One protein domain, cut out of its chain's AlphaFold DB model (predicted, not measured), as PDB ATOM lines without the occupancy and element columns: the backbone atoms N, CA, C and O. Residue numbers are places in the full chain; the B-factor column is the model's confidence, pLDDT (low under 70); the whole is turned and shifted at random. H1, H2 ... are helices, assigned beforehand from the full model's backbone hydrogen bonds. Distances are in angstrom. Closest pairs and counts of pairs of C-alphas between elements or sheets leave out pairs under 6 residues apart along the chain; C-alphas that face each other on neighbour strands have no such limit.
ATOM      1  N   LEU A 290       0.147 -37.944  -3.003       89.94
ATOM      2  CA  LEU A 290       0.193 -38.907  -1.897       89.94
ATOM      3  C   LEU A 290       1.368 -38.684  -0.941       89.94
ATOM      4  O   LEU A 290       1.194 -38.861   0.258       89.94
ATOM      5  N   THR A 291       2.534 -38.273  -1.446       89.88
ATOM      6  CA  THR A 291       3.710 -37.994  -0.607       89.88
ATOM      7  C   THR A 291       3.417 -36.918   0.439       89.88
ATOM      8  O   THR A 291       3.699 -37.122   1.616       89.88
ATOM      9  N   GLU A 292       2.800 -35.808   0.026       92.50
ATOM     10  CA  GLU A 292       2.472 -34.695   0.922       92.50
ATOM     11  C   GLU A 292       1.306 -35.055   1.853       92.50
ATOM     12  O   GLU A 292       1.392 -34.858   3.064       92.50
ATOM     13  N   LEU A 293       0.247 -35.671   1.309       93.50
ATOM     14  CA  LEU A 293      -0.900 -36.129   2.097       93.50
ATOM     15  C   LEU A 293      -0.461 -37.086   3.213       93.50
ATOM     16  O   LEU A 293      -0.881 -36.942   4.357       93.50
ATOM     17  N   TYR A 294       0.385 -38.068   2.899       94.50
ATOM     18  CA  TYR A 294       0.842 -39.067   3.864       94.50
ATOM     19  C   TYR A 294       1.812 -38.497   4.889       94.50
ATOM     20  O   TYR A 294       1.772 -38.925   6.044       94.50
ATOM     21  N   TYR A 295       2.644 -37.533   4.494       95.50
ATOM     22  CA  TYR A 295       3.484 -36.797   5.427       95.50
ATOM     23  C   TYR A 295       2.633 -36.067   6.474       95.50
ATOM     24  O   TYR A 295       2.816 -36.306   7.670       95.50
ATOM     25  N   GLN A 296       1.655 -35.259   6.052       95.88
ATOM     26  CA  GLN A 296       0.802 -34.514   6.984       95.88
ATOM     27  C   GLN A 296      -0.075 -35.451   7.825       95.88
ATOM     28  O   GLN A 296      -0.122 -35.310   9.047       95.88
ATOM     29  N   TRP A 297      -0.686 -36.461   7.192       95.56
ATOM     30  CA  TRP A 297      -1.510 -37.488   7.840       95.56
ATOM     31  C   TRP A 297      -0.770 -38.210   8.964       95.56
ATOM     32  O   TRP A 297      -1.265 -38.328  10.083       95.56
ATOM     33  N   THR A 298       0.433 -38.697   8.668       95.62
ATOM     34  CA  THR A 298       1.215 -39.463   9.642       95.62
ATOM     35  C   THR A 298       1.717 -38.552  10.753       95.62
ATOM     36  O   THR A 298       1.605 -38.908  11.923       95.62
ATOM     37  N   THR A 299       2.215 -37.362  10.401       96.75
ATOM     38  CA  THR A 299       2.753 -36.396  11.369       96.75
ATOM     39  C   THR A 299       1.705 -36.005  12.406       96.75
ATOM     40  O   THR A 299       1.942 -36.188  13.599       96.75
ATOM     41  N   TYR A 300       0.508 -35.571  11.988       95.75
ATOM     42  CA  TYR A 300      -0.491 -35.110  12.958       95.75
ATOM     43  C   TYR A 300      -0.982 -36.247  13.867       95.75
ATOM     44  O   TYR A 300      -1.257 -36.028  15.048       95.75
ATOM     45  N   ARG A 301      -1.093 -37.477  13.346       95.62
ATOM     46  CA  ARG A 301      -1.526 -38.634  14.146       95.62
ATOM     47  C   ARG A 301      -0.459 -39.049  15.154       95.62
ATOM     48  O   ARG A 301      -0.801 -39.400  16.283       95.62
ATOM     49  N   LEU A 302       0.822 -38.949  14.798       96.38
ATOM     50  CA  LEU A 302       1.921 -39.119  15.752       96.38
ATOM     51  C   LEU A 302       1.899 -38.033  16.837       96.38
ATOM     52  O   LEU A 302       2.061 -38.359  18.013       96.38
ATOM     53  N   ASP A 303       1.605 -36.780  16.483       96.38
ATOM     54  CA  ASP A 303       1.448 -35.698  17.463       96.38
ATOM     55  C   ASP A 303       0.279 -35.953  18.425       96.38
ATOM     56  O   ASP A 303       0.399 -35.695  19.625       96.38
ATOM     57  N   VAL A 304      -0.840 -36.502  17.938       95.69
ATOM     58  CA  VAL A 304      -1.970 -36.917  18.788       95.69
ATOM     59  C   VAL A 304      -1.545 -38.020  19.760       95.69
ATOM     60  O   VAL A 304      -1.840 -37.912  20.949       95.69
ATOM     61  N   ILE A 305      -0.815 -39.046  19.304       96.06
ATOM     62  CA  ILE A 305      -0.278 -40.094  20.194       96.06
ATOM     63  C   ILE A 305       0.649 -39.476  21.247       96.06
ATOM     64  O   ILE A 305       0.522 -39.789  22.431       96.06
ATOM     65  N   ALA A 306       1.544 -38.569  20.847       96.81
ATOM     66  CA  ALA A 306       2.455 -37.898  21.768       96.81
ATOM     67  C   ALA A 306       1.697 -37.090  22.835       96.81
ATOM     68  O   ALA A 306       2.043 -37.146  24.016       96.81
ATOM     69  N   GLN A 307       0.634 -36.378  22.450       96.88
ATOM     70  CA  GLN A 307      -0.225 -35.655  23.390       96.88
ATOM     71  C   GLN A 307      -0.976 -36.607  24.328       96.88
ATOM     72  O   GLN A 307      -0.978 -36.387  25.537       96.88
ATOM     73  N   ARG A 308      -1.553 -37.698  23.807       96.75
ATOM     74  CA  ARG A 308      -2.232 -38.724  24.619       96.75
ATOM     75  C   ARG A 308      -1.288 -39.373  25.628       96.75
ATOM     76  O   ARG A 308      -1.673 -39.568  26.777       96.75
ATOM     77  N   ALA A 309      -0.054 -39.669  25.223       96.06
ATOM     78  CA  ALA A 309       0.970 -40.231  26.099       96.06
ATOM     79  C   ALA A 309       1.374 -39.253  27.209       96.06
ATOM     80  O   ALA A 309       1.502 -39.662  28.361       96.06
ATOM     81  N   ARG A 310       1.519 -37.958  26.890       97.44
ATOM     82  CA  ARG A 310       1.780 -36.913  27.893       97.44
ATOM     83  C   ARG A 310       0.637 -36.800  28.898       97.44
ATOM     84  O   ARG A 310       0.901 -36.865  30.090       97.44
ATOM     85  N   ILE A 311      -0.612 -36.743  28.430       96.38
ATOM     86  CA  ILE A 311      -1.800 -36.698  29.299       96.38
ATOM     87  C   ILE A 311      -1.839 -37.912  30.237       96.38
ATOM     88  O   ILE A 311      -2.034 -37.752  31.438       96.38
ATOM     89  N   ALA A 312      -1.615 -39.121  29.712       94.50
ATOM     90  CA  ALA A 312      -1.589 -40.336  30.524       94.50
ATOM     91  C   ALA A 312      -0.455 -40.310  31.564       94.50
ATOM     92  O   ALA A 312      -0.666 -40.661  32.725       94.50
ATOM     93  N   ALA A 313       0.739 -39.859  31.170       95.25
ATOM     94  CA  ALA A 313       1.874 -39.731  32.075       95.25
ATOM     95  C   ALA A 313       1.622 -38.694  33.181       95.25
ATOM     96  O   ALA A 313       1.956 -38.946  34.336       95.25
ATOM     97  N   ASP A 314       1.029 -37.549  32.851       96.25
ATOM     98  CA  ASP A 314       0.732 -36.496  33.822       96.25
ATOM     99  C   ASP A 314      -0.373 -36.931  34.795       96.25
ATOM    100  O   ASP A 314      -0.201 -36.783  36.005       96.25
ATOM    101  N   ALA A 315      -1.415 -37.618  34.315       93.62
ATOM    102  CA  ALA A 315      -2.437 -38.220  35.174       93.62
ATOM    103  C   ALA A 315      -1.852 -39.253  36.159       93.62
ATOM    104  O   ALA A 315      -2.261 -39.315  37.321       93.62
ATOM    105  N   LEU A 316      -0.864 -40.051  35.730       93.88
ATOM    106  CA  LEU A 316      -0.154 -40.980  36.618       93.88
ATOM    107  C   LEU A 316       0.694 -40.252  37.667       93.88
ATOM    108  O   LEU A 316       0.716 -40.680  38.820       93.88
ATOM    109  N   LYS A 317       1.367 -39.153  37.300       92.94
ATOM    110  CA  LYS A 317       2.137 -38.332  38.252       92.94
ATOM    111  C   LYS A 317       1.230 -37.689  39.300       92.94
ATOM    112  O   LYS A 317       1.570 -37.703  40.479       92.94
ATOM    113  N   GLU A 318       0.076 -37.162  38.892       92.88
ATOM    114  CA  GLU A 318      -0.916 -36.586  39.808       92.88
ATOM    115  C   GLU A 318      -1.475 -37.643  40.766       92.88
ATOM    116  O   GLU A 318      -1.515 -37.430  41.981       92.88
ATOM    117  N   ARG A 319      -1.842 -38.820  40.240       91.75
ATOM    118  CA  ARG A 319      -2.312 -39.951  41.051       91.75
ATOM    119  C   ARG A 319      -1.242 -40.419  42.038       91.75
ATOM    120  O   ARG A 319      -1.556 -40.643  43.202       91.75
ATOM    121  N   TYR A 320       0.014 -40.513  41.600       90.31
ATOM    122  CA  TYR A 320       1.146 -40.842  42.465       90.31
ATOM    123  C   TYR A 320       1.292 -39.832  43.608       90.31
ATOM    124  O   TYR A 320       1.371 -40.229  44.767       90.31
ATOM    125  N   ALA A 321       1.280 -38.533  43.297       87.50
ATOM    126  CA  ALA A 321       1.404 -37.480  44.301       87.50
ATOM    127  C   ALA A 321       0.282 -37.551  45.350       87.50
ATOM    128  O   ALA A 321       0.550 -37.439  46.547       87.50
ATOM    129  N   LYS A 322      -0.959 -37.806  44.915       87.88
ATOM    130  CA  LYS A 322      -2.103 -38.005  45.813       87.88
ATOM    131  C   LYS A 322      -1.941 -39.250  46.690       87.88
ATOM    132  O   LYS A 322      -2.096 -39.160  47.903       87.88
ATOM    133  N   ASN A 323      -1.576 -40.386  46.098       88.81
ATOM    134  CA  ASN A 323      -1.387 -41.642  46.823       88.81
ATOM    135  C   ASN A 323      -0.265 -41.547  47.870       88.81
ATOM    136  O   ASN A 323      -0.398 -42.096  48.962       88.81
ATOM    137  N   VAL A 324       0.829 -40.836  47.570       84.94
ATOM    138  CA  VAL A 324       1.902 -40.564  48.541       84.94
ATOM    139  C   VAL A 324       1.383 -39.704  49.693       84.94
ATOM    140  O   VAL A 324       1.591 -40.066  50.844       84.94
ATOM    141  N   ALA A 325       0.647 -38.625  49.407       82.31
ATOM    142  CA  ALA A 325       0.069 -37.767  50.445       82.31
ATOM    143  C   ALA A 325      -0.940 -38.498  51.357       82.31
ATOM    144  O   ALA A 325      -1.100 -38.128  52.515       82.31
ATOM    145  N   GLU A 326      -1.624 -39.524  50.845       78.94
ATOM    146  CA  GLU A 326      -2.593 -40.323  51.607       78.94
ATOM    147  C   GLU A 326      -1.957 -41.495  52.377       78.94
ATOM    148  O   GLU A 326      -2.529 -41.946  53.370       78.94
ATOM    149  N   SER A 327      -0.795 -41.999  51.942       77.12
ATOM    150  CA  SER A 327      -0.154 -43.196  52.518       77.12
ATOM    151  C   SER A 327       1.111 -42.931  53.340       77.12
ATOM    152  O   SER A 327       1.522 -43.811  54.097       77.12
ATOM    153  N   ASP A 328       1.693 -41.732  53.249       71.00
ATOM    154  CA  ASP A 328       2.833 -41.281  54.051       71.00
ATOM    155  C   ASP A 328       2.453 -40.042  54.882       71.00
ATOM    156  O   ASP A 328       2.087 -39.000  54.341       71.00
ATOM    157  N   ALA A 329       2.587 -40.134  56.209       64.56
ATOM    158  CA  ALA A 329       2.309 -39.032  57.132       64.56
ATOM    159  C   ALA A 329       3.276 -37.839  56.969       64.56
ATOM    160  O   ALA A 329       2.942 -36.727  57.379       64.56
ATOM    161  N   GLU A 330       4.458 -38.057  56.381       69.81
ATOM    162  CA  GLU A 330       5.446 -37.013  56.072       69.81
ATOM    163  C   GLU A 330       5.353 -36.497  54.621       69.81
ATOM    164  O   GLU A 330       5.960 -35.471  54.302       69.81
ATOM    165  N   GLY A 331       4.599 -37.179  53.746       64.19
ATOM    166  CA  GLY A 331       4.339 -36.788  52.356       64.19
ATOM    167  C   GLY A 331       5.568 -36.738  51.436       64.19
ATOM    168  O   GLY A 331       5.580 -35.953  50.483       64.19
ATOM    169  N   LYS A 348      -5.367 -51.424  28.236       93.38
ATOM    170  CA  LYS A 348      -6.409 -50.794  27.416       93.38
ATOM    171  C   LYS A 348      -5.870 -49.585  26.648       93.38
ATOM    172  O   LYS A 348      -6.064 -49.492  25.439       93.38
ATOM    173  N   TRP A 349      -5.132 -48.703  27.323       93.19
ATOM    174  CA  TRP A 349      -4.500 -47.550  26.681       93.19
ATOM    175  C   TRP A 349      -3.522 -47.975  25.574       93.19
ATOM    176  O   TRP A 349      -3.524 -47.401  24.485       93.19
ATOM    177  N   SER A 350      -2.723 -49.023  25.808       92.06
ATOM    178  CA  SER A 350      -1.789 -49.547  24.804       92.06
ATOM    179  C   SER A 350      -2.509 -50.093  23.566       92.06
ATOM    180  O   SER A 350      -2.110 -49.793  22.443       92.06
ATOM    181  N   GLU A 351      -3.608 -50.829  23.757       93.25
ATOM    182  CA  GLU A 351      -4.421 -51.395  22.677       93.25
ATOM    183  C   GLU A 351      -5.077 -50.292  21.836       93.25
ATOM    184  O   GLU A 351      -5.075 -50.366  20.605       93.25
ATOM    185  N   GLU A 352      -5.563 -49.224  22.474       92.12
ATOM    186  CA  GLU A 352      -6.100 -48.042  21.793       92.12
ATOM    187  C   GLU A 352      -5.032 -47.325  20.949       92.12
ATOM    188  O   GLU A 352      -5.312 -46.942  19.809       92.12
ATOM    189  N   MET A 353      -3.800 -47.168  21.456       94.19
ATOM    190  CA  MET A 353      -2.714 -46.525  20.695       94.19
ATOM    191  C   MET A 353      -2.247 -47.392  19.523       94.19
ATOM    192  O   MET A 353      -2.040 -46.877  18.421       94.19
ATOM    193  N   ILE A 354      -2.135 -48.708  19.732       92.75
ATOM    194  CA  ILE A 354      -1.809 -49.673  18.674       92.75
ATOM    195  C   ILE A 354      -2.876 -49.631  17.577       92.75
ATOM    196  O   ILE A 354      -2.539 -49.524  16.397       92.75
ATOM    197  N   LYS A 355      -4.161 -49.647  17.945       91.69
ATOM    198  CA  LYS A 355      -5.255 -49.535  16.976       91.69
ATOM    199  C   LYS A 355      -5.175 -48.220  16.199       91.69
ATOM    200  O   LYS A 355      -5.253 -48.226  14.974       91.69
ATOM    201  N   TYR A 356      -4.939 -47.100  16.883       91.44
ATOM    202  CA  TYR A 356      -4.868 -45.782  16.250       91.44
ATOM    203  C   TYR A 356      -3.742 -45.676  15.201       91.44
ATOM    204  O   TYR A 356      -3.956 -45.090  14.132       91.44
ATOM    205  N   ILE A 357      -2.564 -46.266  15.453       90.88
ATOM    206  CA  ILE A 357      -1.453 -46.293  14.481       90.88
ATOM    207  C   ILE A 357      -1.668 -47.335  13.365       90.88
ATOM    208  O   ILE A 357      -1.312 -47.101  12.208       90.88
ATOM    209  N   GLN A 358      -2.325 -48.458  13.659       89.31
ATOM    210  CA  GLN A 358      -2.745 -49.423  12.637       89.31
ATOM    211  C   GLN A 358      -3.769 -48.811  11.669       89.31
ATOM    212  O   GLN A 358      -3.640 -48.963  10.456       89.31
ATOM    213  N   ASP A 359      -4.737 -48.048  12.173       87.50
ATOM    214  CA  ASP A 359      -5.691 -47.325  11.325       87.50
ATOM    215  C   ASP A 359      -4.983 -46.249  10.483       87.50
ATOM    216  O   ASP A 359      -5.274 -46.100   9.295       87.50
ATOM    217  N   THR A 360      -3.969 -45.579  11.048       89.69
ATOM    218  CA  THR A 360      -3.112 -44.619  10.319       89.69
ATOM    219  C   THR A 360      -2.490 -45.265   9.077       89.69
ATOM    220  O   THR A 360      -2.597 -44.722   7.977       89.69
ATOM    221  N   THR A 361      -1.882 -46.443   9.237       85.88
ATOM    222  CA  THR A 361      -1.196 -47.172   8.155       85.88
ATOM    223  C   THR A 361      -2.166 -47.762   7.129       85.88
ATOM    224  O   THR A 361      -1.928 -47.675   5.921       85.88
ATOM    225  N   LYS A 362      -3.300 -48.303   7.585       84.94
ATOM    226  CA  LYS A 362      -4.380 -48.825   6.735       84.94
ATOM    227  C   LYS A 362      -4.922 -47.769   5.772       84.94
ATOM    228  O   LYS A 362      -5.100 -48.043   4.582       84.94
ATOM    229  N   GLU A 363      -5.138 -46.551   6.258       84.44
ATOM    230  CA  GLU A 363      -5.654 -45.447   5.444       84.44
ATOM    231  C   GLU A 363      -4.648 -44.972   4.377       84.44
ATOM    232  O   GLU A 363      -5.056 -44.555   3.291       84.44
ATOM    233  N   MET A 364      -3.338 -45.152   4.594       84.25
ATOM    234  CA  MET A 364      -2.276 -44.873   3.606       84.25
ATOM    235  C   MET A 364      -2.182 -45.922   2.480       84.25
ATOM    236  O   MET A 364      -1.370 -45.803   1.562       84.25
ATOM    237  N   GLY A 365      -3.033 -46.953   2.497       64.38
ATOM    238  CA  GLY A 365      -3.051 -47.977   1.454       64.38
ATOM    239  C   GLY A 365      -2.042 -49.090   1.649       64.38
ATOM    240  O   GLY A 365      -1.801 -49.837   0.703       64.38
ATOM    241  N   LEU A 366      -1.515 -49.250   2.865       43.00
ATOM    242  CA  LEU A 366      -1.030 -50.559   3.270       43.00
ATOM    243  C   LEU A 366      -2.251 -51.495   3.288       43.00
ATOM    244  O   LEU A 366      -3.280 -51.148   3.876       43.00
TER     245      LEU A 366
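This is residues 290 to 331 and 348 to 366 of the 889 residues of the protein "Zn(2)-C6 fungal-type domain-containing protein" of Fusarium kuroshium (UniProt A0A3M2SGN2). One long straight helix, H1, makes most of the length of a thin rod, and a second, much shorter helix, H2, packs side by side with it, touching residues 297 to 305 and running the opposite way. Toward the far end of H1, residues 313 to 320 of H1 and residues 324 to 330, of which 324 to 327 belong to H1, stick out free of H2. The printed part has 61 residues with two named helices, H1 then H2, and no named strand; the class is all helix. It is extended, with a radius of gyration of the C-alphas of 17.6 A and spans of 59 by 20 by 7 A.

H1, residues 290 to 327, touches H2, residues 348 to 363, and their closest C-alphas are those of Thr 298 and Thr 360, 6.8 A apart. Their lines stand at a shallow tilt of 5 degrees, and they run opposite ways. H1 touches H2 with residues 297 to 305 alone, and H2 touches H1 with residues 353 to 360 alone, with 5 pairs of C-alphas within 8 A. Their centres are 13.8 A apart. In H1 and H2 every O i to N i+4 pair is within hydrogen-bond range.

H1 begins at C-alpha 290, at (0.193, -38.907, -1.897), and ends at C-alpha 327, at (-0.154, -43.196, 52.518), 54.6 A away. H2 is 22.6 A from first to last C-alpha and ends at C-alpha 363, at (-5.654, -45.447, 5.444).

The two C-alphas farthest apart, those of Leu 290 and Ala 329, are 59.1 A apart. Residues 332 to 347 are cut out, and C-alphas 331 and 348 are 30.6 A apart across the cut, over which the link from H1 to H2 runs. The mean pLDDT of the printed part is 89.1, and residues 329 to 331 and 365 to 366 are under 70.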